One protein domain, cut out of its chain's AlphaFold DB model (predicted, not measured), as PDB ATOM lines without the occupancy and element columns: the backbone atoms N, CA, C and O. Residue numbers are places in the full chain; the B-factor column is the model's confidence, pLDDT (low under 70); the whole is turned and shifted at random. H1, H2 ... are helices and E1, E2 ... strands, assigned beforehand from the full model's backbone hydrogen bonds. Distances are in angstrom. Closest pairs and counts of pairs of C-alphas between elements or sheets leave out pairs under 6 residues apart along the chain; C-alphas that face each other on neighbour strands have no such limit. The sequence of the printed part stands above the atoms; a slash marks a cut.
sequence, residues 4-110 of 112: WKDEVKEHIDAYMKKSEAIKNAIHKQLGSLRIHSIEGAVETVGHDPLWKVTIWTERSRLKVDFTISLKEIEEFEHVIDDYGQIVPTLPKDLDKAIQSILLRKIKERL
ATOM      1  N   TRP A   4      -4.548  38.829  63.233       71.50
ATOM      2  CA  TRP A   4      -4.747  38.870  61.787       71.50
ATOM      3  C   TRP A   4      -4.983  37.486  61.146       71.50
ATOM      4  O   TRP A   4      -5.564  37.405  60.066       71.50
ATOM      5  N   LYS A   5      -4.561  36.373  61.776       69.81
ATOM      6  CA  LYS A   5      -4.813  35.019  61.236       69.81
ATOM      7  C   LYS A   5      -6.300  34.656  61.291       69.81
ATOM      8  O   LYS A   5      -6.789  33.976  60.387       69.81
ATOM      9  N   ASP A   6      -7.003  35.103  62.331       74.69
ATOM     10  CA  ASP A   6      -8.450  34.921  62.444       74.69
ATOM     11  C   ASP A   6      -9.186  35.812  61.432       74.69
ATOM     12  O   ASP A   6     -10.083  35.325  60.743       74.69
ATOM     13  N   GLU A   7      -8.717  37.048  61.213       76.88
ATOM     14  CA  GLU A   7      -9.250  37.938  60.167       76.88
ATOM     15  C   GLU A   7      -9.133  37.326  58.763       76.88
ATOM     16  O   GLU A   7     -10.090  37.334  57.988       76.88
ATOM     17  N   VAL A   8      -7.982  36.729  58.434       76.94
ATOM     18  CA  VAL A   8      -7.777  36.027  57.154       76.94
ATOM     19  C   VAL A   8      -8.759  34.874  56.997       76.94
ATOM     20  O   VAL A   8      -9.328  34.677  55.921       76.94
ATOM     21  N   LYS A   9      -8.980  34.110  58.068       77.25
ATOM     22  CA  LYS A   9      -9.907  32.981  58.057       77.25
ATOM     23  C   LYS A   9     -11.341  33.427  57.817       77.25
ATOM     24  O   LYS A   9     -12.001  32.841  56.958       77.25
ATOM     25  N   GLU A  10     -11.805  34.450  58.528       81.94
ATOM     26  CA  GLU A  10     -13.136  35.021  58.315       81.94
ATOM     27  C   GLU A  10     -13.287  35.584  56.901       81.94
ATOM     28  O   GLU A  10     -14.310  35.369  56.248       81.94
ATOM     29  N   HIS A  11     -12.249  36.241  56.386       82.81
ATOM     30  CA  HIS A  11     -12.281  36.828  55.056       82.81
ATOM     31  C   HIS A  11     -12.338  35.770  53.953       82.81
ATOM     32  O   HIS A  11     -13.126  35.904  53.019       82.81
ATOM     33  N   ILE A  12     -11.562  34.687  54.058       77.88
ATOM     34  CA  ILE A  12     -11.623  33.600  53.076       77.88
ATOM     35  C   ILE A  12     -12.971  32.883  53.155       77.88
ATOM     36  O   ILE A  12     -13.540  32.562  52.117       77.88
ATOM     37  N   ASP A  13     -13.535  32.679  54.348       79.44
ATOM     38  CA  ASP A  13     -14.883  32.110  54.483       79.44
ATOM     39  C   ASP A  13     -15.940  33.004  53.805       79.44
ATOM     40  O   ASP A  13     -16.769  32.532  53.017       79.44
ATOM     41  N   ALA A  14     -15.854  34.320  54.021       82.38
ATOM     42  CA  ALA A  14     -16.695  35.306  53.349       82.38
ATOM     43  C   ALA A  14     -16.482  35.315  51.826       82.38
ATOM     44  O   ALA A  14     -17.450  35.440  51.071       82.38
ATOM     45  N   TYR A  15     -15.247  35.140  51.359       80.38
ATOM     46  CA  TYR A  15     -14.927  35.035  49.940       80.38
ATOM     47  C   TYR A  15     -15.537  33.777  49.319       80.38
ATOM     48  O   TYR A  15     -16.221  33.869  48.302       80.38
ATOM     49  N   MET A  16     -15.389  32.611  49.955       76.38
ATOM     50  CA  MET A  16     -15.945  31.344  49.459       76.38
ATOM     51  C   MET A  16     -17.479  31.361  49.407       76.38
ATOM     52  O   MET A  16     -18.071  30.754  48.511       76.38
ATOM     53  N   LYS A  17     -18.138  32.125  50.292       78.69
ATOM     54  CA  LYS A  17     -19.585  32.395  50.209       78.69
ATOM     55  C   LYS A  17     -19.973  33.172  48.946       78.69
ATOM     56  O   LYS A  17     -21.056  32.940  48.410       78.69
ATOM     57  N   LYS A  18     -19.091  34.013  48.396       81.06
ATOM     58  CA  LYS A  18     -19.281  34.716  47.110       81.06
ATOM     59  C   LYS A  18     -19.021  33.794  45.904       81.06
ATOM     60  O   LYS A  18     -18.405  34.200  44.918       81.06
ATOM     61  N   SER A  19     -19.511  32.554  45.956       72.44
ATOM     62  CA  SER A  19     -19.239  31.518  44.950       72.44
ATOM     63  C   SER A  19     -19.565  31.951  43.511       72.44
ATOM     64  O   SER A  19     -18.832  31.597  42.593       72.44
ATOM     65  N   GLU A  20     -20.599  32.770  43.290       75.75
ATOM     66  CA  GLU A  20     -20.926  33.321  41.965       75.75
ATOM     67  C   GLU A  20     -19.871  34.297  41.432       75.75
ATOM     68  O   GLU A  20     -19.512  34.234  40.255       75.75
ATOM     69  N   ALA A  21     -19.328  35.171  42.285       77.38
ATOM     70  CA  ALA A  21     -18.268  36.097  41.890       77.38
ATOM     71  C   ALA A  21     -17.002  35.328  41.483       77.38
ATOM     72  O   ALA A  21     -16.389  35.641  40.462       77.38
ATOM     73  N   ILE A  22     -16.674  34.266  42.226       76.31
ATOM     74  CA  ILE A  22     -15.553  33.371  41.922       76.31
ATOM     75  C   ILE A  22     -15.790  32.646  40.590       76.31
ATOM     76  O   ILE A  22     -14.907  32.631  39.732       76.31
ATOM     77  N   LYS A  23     -16.991  32.092  40.368       77.62
ATOM     78  CA  LYS A  23     -17.349  31.445  39.092       77.62
ATOM     79  C   LYS A  23     -17.207  32.408  37.916       77.62
ATOM     80  O   LYS A  23     -16.586  32.048  36.920       77.62
ATOM     81  N   ASN A  24     -17.721  33.633  38.041       80.69
ATOM     82  CA  ASN A  24     -17.624  34.657  36.999       80.69
ATOM     83  C   ASN A  24     -16.171  35.057  36.720       80.69
ATOM     84  O   ASN A  24     -15.769  35.174  35.561       80.69
ATOM     85  N   ALA A  25     -15.368  35.225  37.770       77.00
ATOM     86  CA  ALA A  25     -13.948  35.525  37.659       77.00
ATOM     87  C   ALA A  25     -13.180  34.415  36.930       77.00
ATOM     88  O   ALA A  25     -12.405  34.697  36.012       77.00
ATOM     89  N   ILE A  26     -13.428  33.155  37.293       76.50
ATOM     90  CA  ILE A  26     -12.801  32.010  36.636       76.50
ATOM     91  C   ILE A  26     -13.290  31.878  35.196       76.50
ATOM     92  O   ILE A  26     -12.474  31.669  34.306       76.50
ATOM     93  N   HIS A  27     -14.582  32.068  34.932       77.69
ATOM     94  CA  HIS A  27     -15.114  32.021  33.573       77.69
ATOM     95  C   HIS A  27     -14.484  33.096  32.676       77.69
ATOM     96  O   HIS A  27     -14.109  32.816  31.541       77.69
ATOM     97  N   LYS A  28     -14.285  34.312  33.200       78.69
ATOM     98  CA  LYS A  28     -13.631  35.411  32.475       78.69
ATOM     99  C   LYS A  28     -12.160  35.122  32.156       78.69
ATOM    100  O   LYS A  28     -11.680  35.544  31.111       78.69
ATOM    101  N   GLN A  29     -11.447  34.437  33.051       75.25
ATOM    102  CA  GLN A  29     -10.010  34.163  32.918       75.25
ATOM    103  C   GLN A  29      -9.707  32.864  32.160       75.25
ATOM    104  O   GLN A  29      -8.751  32.804  31.394       75.25
ATOM    105  N   LEU A  30     -10.518  31.826  32.367       72.75
ATOM    106  CA  LEU A  30     -10.317  30.487  31.816       72.75
ATOM    107  C   LEU A  30     -11.306  30.122  30.705       72.75
ATOM    108  O   LEU A  30     -11.208  28.998  30.238       72.75
ATOM    109  N   GLY A  31     -12.212  31.022  30.287       65.44
ATOM    110  CA  GLY A  31     -13.023  31.051  29.049       65.44
ATOM    111  C   GLY A  31     -13.737  29.762  28.609       65.44
ATOM    112  O   GLY A  31     -14.959  29.712  28.479       65.44
ATOM    113  N   SER A  32     -12.970  28.708  28.353       66.88
ATOM    114  CA  SER A  32     -13.413  27.343  28.093       66.88
ATOM    115  C   SER A  32     -13.916  26.611  29.345       66.88
ATOM    116  O   SER A  32     -14.725  25.688  29.214       66.88
ATOM    117  N   LEU A  33     -13.490  27.012  30.551       71.31
ATOM    118  CA  LEU A  33     -13.915  26.365  31.792       71.31
ATOM    119  C   LEU A  33     -15.268  26.910  32.273       71.31
ATOM    120  O   LEU A  33     -15.379  28.036  32.766       71.31
ATOM    121  N   ARG A  34     -16.319  26.095  32.149       73.19
ATOM    122  CA  ARG A  34     -17.611  26.353  32.797       73.19
ATOM    123  C   ARG A  34     -17.671  25.620  34.123       73.19
ATOM    124  O   ARG A  34     -17.632  24.389  34.150       73.19
ATOM    125  N   ILE A  35     -17.741  26.381  35.207       77.69
ATOM    126  CA  ILE A  35     -17.833  25.845  36.560       77.69
ATOM    127  C   ILE A  35     -19.299  25.713  36.946       77.69
ATOM    128  O   ILE A  35     -20.029  26.699  36.992       77.69
ATOM    129  N   HIS A  36     -19.691  24.491  37.279       79.38
ATOM    130  CA  HIS A  36     -21.008  24.169  37.795       79.38
ATOM    131  C   HIS A  36     -21.133  24.582  39.267       79.38
ATOM    132  O   HIS A  36     -22.020  25.350  39.647       79.38
ATOM    133  N   SER A  37     -20.191  24.136  40.098       79.00
ATOM    134  CA  SER A  37     -20.155  24.421  41.532       79.00
ATOM    135  C   SER A  37     -18.724  24.596  42.035       79.00
ATOM    136  O   SER A  37     -17.771  24.036  41.491       79.00
ATOM    137  N   ILE A  38     -18.599  25.433  43.065       80.12
ATOM    138  CA  ILE A  38     -17.378  25.631  43.842       80.12
ATOM    139  C   ILE A  38     -17.779  25.383  45.284       80.12
ATOM    140  O   ILE A  38     -18.694  26.036  45.783       80.12
ATOM    141  N   GLU A  39     -17.113  24.438  45.922       82.25
ATOM    142  CA  GLU A  39     -17.298  24.122  47.328       82.25
ATOM    143  C   GLU A  39     -16.021  24.516  48.064       82.25
ATOM    144  O   GLU A  39     -14.918  24.117  47.680       82.25
ATOM    145  N   GLY A  40     -16.176  25.341  49.094       80.75
ATOM    146  CA  GLY A  40     -15.110  25.716  50.007       80.75
ATOM    147  C   GLY A  40     -15.356  25.107  51.369       80.75
ATOM    148  O   GLY A  40     -16.437  25.280  51.924       80.75
ATOM    149  N   ALA A  41     -14.358  24.423  51.909       79.06
ATOM    150  CA  ALA A  41     -14.359  23.958  53.284       79.06
ATOM    151  C   ALA A  41     -13.063  24.391  53.965       79.06
ATOM    152  O   ALA A  41     -11.986  24.301  53.380       79.06
ATOM    153  N   VAL A  42     -13.164  24.853  55.209       77.62
ATOM    154  CA  VAL A  42     -11.989  25.099  56.045       77.62
ATOM    155  C   VAL A  42     -11.676  23.816  56.801       77.62
ATOM    156  O   VAL A  42     -12.480  23.359  57.609       77.62
ATOM    157  N   GLU A  43     -10.503  23.250  56.562       75.69
ATOM    158  CA  GLU A  43      -9.921  22.207  57.395       75.69
ATOM    159  C   GLU A  43      -8.814  22.834  58.246       75.69
ATOM    160  O   GLU A  43      -8.025  23.655  57.786       75.69
ATOM    161  N   THR A  44      -8.757  22.478  59.523       67.50
ATOM    162  CA  THR A  44      -7.645  22.867  60.398       67.50
ATOM    163  C   THR A  44      -6.744  21.655  60.546       67.50
ATOM    164  O   THR A  44      -7.142  20.648  61.126       67.50
ATOM    165  N   VAL A  45      -5.541  21.726  59.976       67.00
ATOM    166  CA  VAL A  45      -4.527  20.677  60.134       67.00
ATOM    167  C   VAL A  45      -3.468  21.223  61.081       67.00
ATOM    168  O   VAL A  45      -2.606  22.009  60.698       67.00
ATOM    169  N   GLY A  46      -3.574  20.843  62.355       70.81
ATOM    170  CA  GLY A  46      -2.750  21.408  63.424       70.81
ATOM    171  C   GLY A  46      -3.182  22.832  63.790       70.81
ATOM    172  O   GLY A  46      -4.354  23.065  64.080       70.81
ATOM    173  N   HIS A  47      -2.230  23.770  63.802       68.00
ATOM    174  CA  HIS A  47      -2.465  25.177  64.155       68.00
ATOM    175  C   HIS A  47      -2.713  26.099  62.952       68.00
ATOM    176  O   HIS A  47      -3.070  27.254  63.168       68.00
ATOM    177  N   ASP A  48      -2.549  25.630  61.712       72.25
ATOM    178  CA  ASP A  48      -2.716  26.478  60.532       72.25
ATOM    179  C   ASP A  48      -3.995  26.124  59.753       72.25
ATOM    180  O   ASP A  48      -4.312  24.943  59.552       72.25
ATOM    181  N   PRO A  49      -4.767  27.137  59.322       76.69
ATOM    182  CA  PRO A  49      -5.955  26.920  58.513       76.69
ATOM    183  C   PRO A  49      -5.579  26.493  57.085       76.69
ATOM    184  O   PRO A  49      -4.674  27.049  56.455       76.69
ATOM    185  N   LEU A  50      -6.314  25.510  56.567       83.12
ATOM    186  CA  LEU A  50      -6.273  25.055  55.184       83.12
ATOM    187  C   LEU A  50      -7.663  25.205  54.568       83.12
ATOM    188  O   LEU A  50      -8.652  24.706  55.097       83.12
ATOM    189  N   TRP A  51      -7.748  25.845  53.412       85.88
ATOM    190  CA  TRP A  51      -9.000  25.983  52.674       85.88
ATOM    191  C   TRP A  51      -9.029  24.967  51.552       85.88
ATOM    192  O   TRP A  51      -8.348  25.114  50.537       85.88
ATOM    193  N   LYS A  52      -9.807  23.909  51.743       86.88
ATOM    194  CA  LYS A  52     -10.086  22.924  50.711       86.88
ATOM    195  C   LYS A  52     -11.099  23.498  49.739       86.88
ATOM    196  O   LYS A  52     -12.201  23.891  50.115       86.88
ATOM    197  N   VAL A  53     -10.710  23.519  48.478       85.12
ATOM    198  CA  VAL A  53     -11.512  24.004  47.369       85.12
ATOM    199  C   VAL A  53     -11.769  22.840  46.429       85.12
ATOM    200  O   VAL A  53     -10.839  22.197  45.941       85.12
ATOM    201  N   THR A  54     -13.046  22.577  46.180       85.12
ATOM    202  CA  THR A  54     -13.501  21.589  45.205       85.12
ATOM    203  C   THR A  54     -14.244  22.309  44.097       85.12
ATOM    204  O   THR A  54     -15.188  23.053  44.356       85.12
ATOM    205  N   ILE A  55     -13.820  22.102  42.856       83.88
ATOM    206  CA  ILE A  55     -14.439  22.715  41.683       83.88
ATOM    207  C   ILE A  55     -14.970  21.623  40.773       83.88
ATOM    208  O   ILE A  55     -14.237  20.720  40.364       83.88
ATOM    209  N   TRP A  56     -16.243  21.753  40.418       82.31
ATOM    210  CA  TRP A  56     -16.919  20.870  39.482       82.31
ATOM    211  C   TRP A  56     -17.154  21.601  38.168       82.31
ATOM    212  O   TRP A  56     -17.766  22.668  38.134       82.31
ATOM    213  N   THR A  57     -16.676  21.024  37.069       79.81
ATOM    214  CA  THR A  57     -16.840  21.599  35.725       79.81
ATOM    215  C   THR A  57     -18.015  20.965  34.978       79.81
ATOM    216  O   THR A  57     -18.250  19.761  35.084       79.81
ATOM    217  N   GLU A  58     -18.751  21.759  34.193       72.44
ATOM    218  CA  GLU A  58     -19.960  21.306  33.482       72.44
ATOM    219  C   GLU A  58     -19.656  20.325  32.343       72.44
ATOM    220  O   GLU A  58     -20.374  19.348  32.148       72.44
ATOM    221  N   ARG A  59     -18.603  20.590  31.561       63.97
ATOM    222  CA  ARG A  59     -18.344  19.849  30.316       63.97
ATOM    223  C   ARG A  59     -17.595  18.537  30.504       63.97
ATOM    224  O   ARG A  59     -17.700  17.676  29.638       63.97
ATOM    225  N   SER A  60     -16.869  18.374  31.606       56.84
ATOM    226  CA  SER A  60     -15.864  17.309  31.699       56.84
ATOM    227  C   SER A  60     -16.113  16.304  32.823       56.84
ATOM    228  O   SER A  60     -15.311  15.390  32.975       56.84
ATOM    229  N   ARG A  61     -17.163  16.472  33.654       66.06
ATOM    230  CA  ARG A  61     -17.275  15.790  34.969       66.06
ATOM    231  C   ARG A  61     -15.948  15.830  35.749       66.06
ATOM    232  O   ARG A  61     -15.660  14.952  36.558       66.06
ATOM    233  N   LEU A  62     -15.115  16.834  35.466       74.44
ATOM    234  CA  LEU A  62     -13.786  16.942  36.026       74.44
ATOM    235  C   LEU A  62     -13.957  17.618  37.373       74.44
ATOM    236  O   LEU A  62     -14.436  18.756  37.448       74.44
ATOM    237  N   LYS A  63     -13.593  16.866  38.402       83.31
ATOM    238  CA  LYS A  63     -13.488  17.331  39.771       83.31
ATOM    239  C   LYS A  63     -12.053  17.784  39.994       83.31
ATOM    240  O   LYS A  63     -11.124  16.998  39.821       83.31
ATOM    241  N   VAL A  64     -11.881  19.055  40.334       82.88
ATOM    242  CA  VAL A  64     -10.579  19.633  40.660       82.88
ATOM    243  C   VAL A  64     -10.571  19.941  42.147       82.88
ATOM    244  O   VAL A  64     -11.246  20.863  42.598       82.88
ATOM    245  N   ASP A  65      -9.825  19.137  42.894       86.62
ATOM    246  CA  ASP A  65      -9.636  19.288  44.332       86.62
ATOM    247  C   ASP A  65      -8.251  19.873  44.614       86.62
ATOM    248  O   ASP A  65      -7.231  19.346  44.152       86.62
ATOM    249  N   PHE A  66      -8.197  20.938  45.405       86.12
ATOM    250  CA  PHE A  66      -6.943  21.474  45.921       86.12
ATOM    251  C   PHE A  66      -7.148  22.167  47.262       86.12
ATOM    252  O   PHE A  66      -8.260  22.500  47.653       86.12
ATOM    253  N   THR A  67      -6.053  22.394  47.973       88.06
ATOM    254  CA  THR A  67      -6.036  23.159  49.217       88.06
ATOM    255  C   THR A  67      -5.264  24.451  49.009       88.06
ATOM    256  O   THR A  67      -4.280  24.473  48.269       88.06
ATOM    257  N   ILE A  68      -5.718  25.521  49.649       85.38
ATOM    258  CA  ILE A  68      -4.989  26.776  49.813       85.38
ATOM    259  C   ILE A  68      -4.521  26.812  51.263       85.38
ATOM    260  O   ILE A  68      -5.318  26.584  52.170       85.38
ATOM    261  N   SER A  69      -3.233  27.055  51.482       85.75
ATOM    262  CA  SER A  69      -2.682  27.237  52.829       85.75
ATOM    263  C   SER A  69      -2.504  28.714  53.162       85.75
ATOM    264  O   SER A  69      -2.341  29.531  52.258       85.75
ATOM    265  N   LEU A  70      -2.485  29.051  54.456       80.94
ATOM    266  CA  LEU A  70      -2.171  30.413  54.906       80.94
ATOM    267  C   LEU A  70      -0.817  30.883  54.360       80.94
ATOM    268  O   LEU A  70      -0.710  31.999  53.868       80.94
ATOM    269  N   LYS A  71       0.166  29.980  54.331       81.06
ATOM    270  CA  LYS A  71       1.491  30.249  53.779       81.06
ATOM    271  C   LYS A  71       1.448  30.694  52.316       81.06
ATOM    272  O   LYS A  71       2.129  31.640  51.951       81.06
ATOM    273  N   GLU A  72       0.618  30.071  51.479       81.94
ATOM    274  CA  GLU A  72       0.486  30.491  50.073       81.94
ATOM    275  C   GLU A  72      -0.089  31.902  49.924       81.94
ATOM    276  O   GLU A  72       0.182  32.571  48.928       81.94
ATOM    277  N   ILE A  73      -0.889  32.341  50.895       81.25
ATOM    278  CA  ILE A  73      -1.451  33.690  50.945       81.25
ATOM    279  C   ILE A  73      -0.386  34.677  51.427       81.25
ATOM    280  O   ILE A  73      -0.240  35.736  50.827       81.25
ATOM    281  N   GLU A  74       0.401  34.310  52.441       77.75
ATOM    282  CA  GLU A  74       1.549  35.099  52.915       77.75
ATOM    283  C   GLU A  74       2.629  35.259  51.830       77.75
ATOM    284  O   GLU A  74       3.232  36.319  51.698       77.75
ATOM    285  N   GLU A  75       2.859  34.223  51.019       76.81
ATOM    286  CA  GLU A  75       3.829  34.233  49.915       76.81
ATOM    287  C   GLU A  75       3.305  34.943  48.654       76.81
ATOM    288  O   GLU A  75       4.080  35.193  47.726       76.81
ATOM    289  N   PHE A  76       2.007  35.270  48.589       74.00
ATOM    290  CA  PHE A  76       1.422  35.939  47.425       74.00
ATOM    291  C   PHE A  76       1.999  37.345  47.226       74.00
ATOM    292  O   PHE A  76       2.354  37.717  46.106       74.00
ATOM    293  N   GLU A  77       2.109  38.111  48.312       69.50
ATOM    294  CA  GLU A  77       2.687  39.453  48.322       69.50
ATOM    295  C   GLU A  77       3.850  39.458  49.320       69.50
ATOM    296  O   GLU A  77       3.672  39.620  50.526       69.50
ATOM    297  N   HIS A  78       5.061  39.216  48.814       65.06
ATOM    298  CA  HIS A  78       6.267  39.266  49.633       65.06
ATOM    299  C   HIS A  78       6.751  40.709  49.750       65.06
ATOM    300  O   HIS A  78       7.030  41.375  48.750       65.06
ATOM    301  N   VAL A  79       6.900  41.173  50.987       65.31
ATOM    302  CA  VAL A  79       7.677  42.374  51.280       65.31
ATOM    303  C   VAL A  79       9.078  41.914  51.646       65.31
ATOM    304  O   VAL A  79       9.253  41.064  52.518       65.31
ATOM    305  N   ILE A  80      10.066  42.447  50.936       71.69
ATOM    306  CA  ILE A  80      11.473  42.233  51.256       71.69
ATOM    307  C   ILE A  80      11.863  43.342  52.232       71.69
ATOM    308  O   ILE A  80      11.682  44.518  51.910       71.69
ATOM    309  N   ASP A  81      12.328  42.979  53.425       73.81
ATOM    310  CA  ASP A  81      12.842  43.959  54.383       73.81
ATOM    311  C   ASP A  81      14.204  44.530  53.946       73.81
ATOM    312  O   ASP A  81      14.813  44.088  52.969       73.81
ATOM    313  N   ASP A  82      14.715  45.508  54.695       79.31
ATOM    314  CA  ASP A  82      16.017  46.135  54.422       79.31
ATOM    315  C   ASP A  82      17.204  45.146  54.494       79.31
ATOM    316  O   ASP A  82      18.310  45.466  54.056       79.31
ATOM    317  N   TYR A  83      16.983  43.936  55.019       79.56
ATOM    318  CA  TYR A  83      17.962  42.853  55.117       79.56
ATOM    319  C   TYR A  83      17.806  41.799  54.014       79.56
ATOM    320  O   TYR A  83      18.524  40.795  54.021       79.56
ATOM    321  N   GLY A  84      16.898  42.001  53.058       74.25
ATOM    322  CA  GLY A  84      16.655  41.035  51.993       74.25
ATOM    323  C   GLY A  84      15.817  39.826  52.425       74.25
ATOM    324  O   GLY A  84      15.755  38.847  51.681       74.25
ATOM    325  N   GLN A  85      15.194  39.853  53.606       76.00
ATOM    326  CA  GLN A  85      14.359  38.762  54.102       76.00
ATOM    327  C   GLN A  85      12.917  38.921  53.626       76.00
ATOM    328  O   GLN A  85      12.358  40.016  53.628       76.00
ATOM    329  N   ILE A  86      12.299  37.800  53.244       67.81
ATOM    330  CA  ILE A  86      10.871  37.752  52.929       67.81
ATOM    331  C   ILE A  86      10.108  37.815  54.247       67.81
ATOM    332  O   ILE A  86      10.099  36.851  55.016       67.81
ATOM    333  N   VAL A  87       9.464  38.949  54.495       69.12
ATOM    334  CA  VAL A  87       8.563  39.106  55.628       69.12
ATOM    335  C   VAL A  87       7.182  38.618  55.194       69.12
ATOM    336  O   VAL A  87       6.652  39.125  54.202       69.12
ATOM    337  N   PRO A  88       6.582  37.639  55.896       64.31
ATOM    338  CA  PRO A  88       5.202  37.259  55.645       64.31
ATOM    339  C   PRO A  88       4.305  38.452  55.975       64.31
ATOM    340  O   PRO A  88       4.289  38.940  57.108       64.31
ATOM    341  N   THR A  89       3.585  38.948  54.971       67.00
ATOM    342  CA  THR A  89       2.646  40.058  55.142       67.00
ATOM    343  C   THR A  89       1.257  39.649  54.700       67.00
ATOM    344  O   THR A  89       1.086  38.765  53.859       67.00
ATOM    345  N   LEU A  90       0.250  40.299  55.282       71.25
ATOM    346  CA  LEU A  90      -1.103  40.201  54.769       71.25
ATOM    347  C   LEU A  90      -1.144  40.909  53.404       71.25
ATOM    348  O   LEU A  90      -0.801  42.095  53.347       71.25
ATOM    349  N   PRO A  91      -1.583  40.236  52.325       73.12
ATOM    350  CA  PRO A  91      -1.780  40.892  51.042       73.12
ATOM    351  C   PRO A  91      -2.695  42.101  51.205       73.12
ATOM    352  O   PRO A  91      -3.717  42.021  51.890       73.12
ATOM    353  N   LYS A  92      -2.377  43.210  50.528       74.12
ATOM    354  CA  LYS A  92      -3.233  44.408  50.569       74.12
ATOM    355  C   LYS A  92      -4.636  44.137  50.028       74.12
ATOM    356  O   LYS A  92      -5.585  44.813  50.413       74.12
ATOM    357  N   ASP A  93      -4.746  43.165  49.125       80.25
ATOM    358  CA  ASP A  93      -5.990  42.744  48.493       80.25
ATOM    359  C   ASP A  93      -6.130  41.217  48.596       80.25
ATOM    360  O   ASP A  93      -5.642  40.455  47.752       80.25
ATOM    361  N   LEU A  94      -6.758  40.768  49.687       78.62
ATOM    362  CA  LEU A  94      -6.904  39.348  49.998       78.62
ATOM    363  C   LEU A  94      -7.788  38.628  48.971       78.62
ATOM    364  O   LEU A  94      -7.441  37.531  48.538       78.62
ATOM    365  N   ASP A  95      -8.873  39.265  48.517       79.69
ATOM    366  CA  ASP A  95      -9.756  38.744  47.467       79.69
ATOM    367  C   ASP A  95      -8.951  38.435  46.193       79.69
ATOM    368  O   ASP A  95      -9.059  37.346  45.618       79.69
ATOM    369  N   LYS A  96      -8.080  39.360  45.776       81.12
ATOM    370  CA  LYS A  96      -7.210  39.175  44.608       81.12
ATOM    371  C   LYS A  96      -6.149  38.095  44.823       81.12
ATOM    372  O   LYS A  96      -5.859  37.344  43.881       81.12
ATOM    373  N   ALA A  97      -5.577  38.003  46.023       82.81
ATOM    374  CA  ALA A  97      -4.608  36.968  46.382       82.81
ATOM    375  C   ALA A  97      -5.239  35.573  46.286       82.81
ATOM    376  O   ALA A  97      -4.758  34.717  45.538       82.81
ATOM    377  N   ILE A  98      -6.381  35.383  46.953       83.00
ATOM    378  CA  ILE A  98      -7.148  34.135  46.938       83.00
ATOM    379  C   ILE A  98      -7.532  33.774  45.500       83.00
ATOM    380  O   ILE A  98      -7.278  32.650  45.065       83.00
ATOM    381  N   GLN A  99      -8.067  34.730  44.732       82.81
ATOM    382  CA  GLN A  99      -8.450  34.522  43.335       82.81
ATOM    383  C   GLN A  99      -7.271  34.065  42.467       82.81
ATOM    384  O   GLN A  99      -7.408  33.150  41.654       82.81
ATOM    385  N   SER A 100      -6.108  34.696  42.625       83.94
ATOM    386  CA  SER A 100      -4.906  34.369  41.855       83.94
ATOM    387  C   SER A 100      -4.384  32.972  42.187       83.94
ATOM    388  O   SER A 100      -4.060  32.208  41.275       83.94
ATOM    389  N   ILE A 101      -4.359  32.607  43.473       85.75
ATOM    390  CA  ILE A 101      -3.969  31.264  43.926       85.75
ATOM    391  C   ILE A 101      -4.947  30.213  43.383       85.75
ATOM    392  O   ILE A 101      -4.511  29.184  42.861       85.75
ATOM    393  N   LEU A 102      -6.255  30.490  43.441       83.38
ATOM    394  CA  LEU A 102      -7.310  29.658  42.858       83.38
ATOM    395  C   LEU A 102      -7.049  29.396  41.372       83.38
ATOM    396  O   LEU A 102      -6.977  28.245  40.948       83.38
ATOM    397  N   LEU A 103      -6.868  30.455  40.580       82.62
ATOM    398  CA  LEU A 103      -6.636  30.345  39.139       82.62
ATOM    399  C   LEU A 103      -5.356  29.572  38.818       82.62
ATOM    400  O   LEU A 103      -5.370  28.736  37.912       82.62
ATOM    401  N   ARG A 104      -4.273  29.814  39.568       85.19
ATOM    402  CA  ARG A 104      -3.005  29.088  39.420       85.19
ATOM    403  C   ARG A 104      -3.211  27.589  39.626       85.19
ATOM    404  O   ARG A 104      -2.916  26.817  38.718       85.19
ATOM    405  N   LYS A 105      -3.797  27.188  40.758       86.44
ATOM    406  CA  LYS A 105      -4.010  25.770  41.088       86.44
ATOM    407  C   LYS A 105      -4.957  25.078  40.119       86.44
ATOM    408  O   LYS A 105      -4.718  23.932  39.751       86.44
ATOM    409  N   ILE A 106      -6.009  25.764  39.670       80.75
ATOM    410  CA  ILE A 106      -6.902  25.232  38.637       80.75
ATOM    411  C   ILE A 106      -6.107  24.967  37.360       80.75
ATOM    412  O   ILE A 106      -6.170  23.868  36.823       80.75
ATOM    413  N   LYS A 107      -5.323  25.944  36.895       79.31
ATOM    414  CA  LYS A 107      -4.522  25.811  35.676       79.31
ATOM    415  C   LYS A 107      -3.495  24.679  35.769       79.31
ATOM    416  O   LYS A 107      -3.311  23.972  34.790       79.31
ATOM    417  N   GLU A 108      -2.867  24.479  36.927       82.50
ATOM    418  CA  GLU A 108      -1.928  23.371  37.168       82.50
ATOM    419  C   GLU A 108      -2.603  21.991  37.173       82.50
ATOM    420  O   GLU A 108      -1.968  20.984  36.870       82.50
ATOM    421  N   ARG A 109      -3.886  21.926  37.545       78.38
ATOM    422  CA  ARG A 109      -4.651  20.674  37.670       78.38
ATOM    423  C   ARG A 109      -5.469  20.330  36.428       78.38
ATOM    424  O   ARG A 109      -5.931  19.196  36.313       78.38
ATOM    425  N   LEU A 110      -5.672  21.283  35.523       70.81
ATOM    426  CA  LEU A 110      -6.337  21.044  34.250       70.81
ATOM    427  C   LEU A 110      -5.337  20.442  33.251       70.81
ATOM    428  O   LEU A 110      -4.313  21.070  32.984       70.81
TER     429      LEU A 110
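This is residues 4 to 110 of the 112 residues of an uncharacterized protein of Paenibacillus sp. 32O-W (UniProt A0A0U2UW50). A twisted sheet of three long strands has H1, H2 and H4 over one face, while its other face is bare. H1 runs along the strands, H2 crosses E1, and H4 slants over E3; past the little helix H3, the loop of residues 75 to 93 reaches out to one end of the longest axis at Tyr 83. The printed part has 107 residues with four named helices and three named strands, in the order H1 H2 E1 E2 E3 H3 H4; the sheet runs E1 - E2 - E3, all antiparallel, and the class is mixed, helices and strands. The whole is compact, with a radius of gyration of the C-alphas of 14.6 A, yet elongated in outline, spanning 49 by 26 by 21 A.

H1, residues 4 to 17, begins at C-alpha 4 (-4.747, 38.870, 61.787) and is 19.9 A long. H2 is residues 19 to 30, 15.9 A. E1 takes residues 35 to 45, 27.6 A, and E2 residues 48 to 57, 29.0 A. E3 is residues 63 to 69, 19.6 A, ending at C-alpha 69 (-2.682, 27.237, 52.829). H3 is residues 70 to 74, 6.3 A. H4, residues 94 to 109, is 22.5 A long and ends at C-alpha 109 (-4.651, 20.674, 37.670).

E1, E2 and E3 form a meander, each strand the antiparallel neighbour of the one before. In the hairpin E1 and E2, N 39 and O 54 are 2.8 A apart, within hydrogen-bond range; in the hairpin E2 and E3, N 53 and O 66 are at 2.8 A. H1, H2 and H4 lie on the same face, making two layers, helices on one face of a sheet. H1 is over E1 and E2 at a height of 9.5 A, at 16 degrees to E1 on the local plane. H2 is over E1, across the strands at 67 degrees on the local plane. H4 is over E3, slantwise to the strands at 45 degrees on the local plane. H4 is the hub: with residues 94 to 98 alone it touches H1, the closest C-alphas being those of Tyr 15 and Asp 95, 6.8 A apart. H2 and H4 only just touch, with 3 pairs of C-alphas within 8 A, the closest Ile 26 and Leu 103 at 6.9 A. H3 touches H4, the closest C-alphas being those of Ile 73 and Ala 97 at 6.4 A, and only grazes the sheet with residues 70 to 71. In H1, H2, H3 and H4 every O i to N i+4 pair is within hydrogen-bond range.

The two C-alphas farthest apart, those of Arg 59 and Tyr 83, are 49.6 A apart. The printed part has no cut. The link H3 to H4, 19 residues, is long; within it residues 79 to 80 pair with residues 86 to 87, antiparallel. The mean pLDDT of the printed part is 77.2, and 16 residues are under 70, among them residues 59 to 61 and 86 to 89.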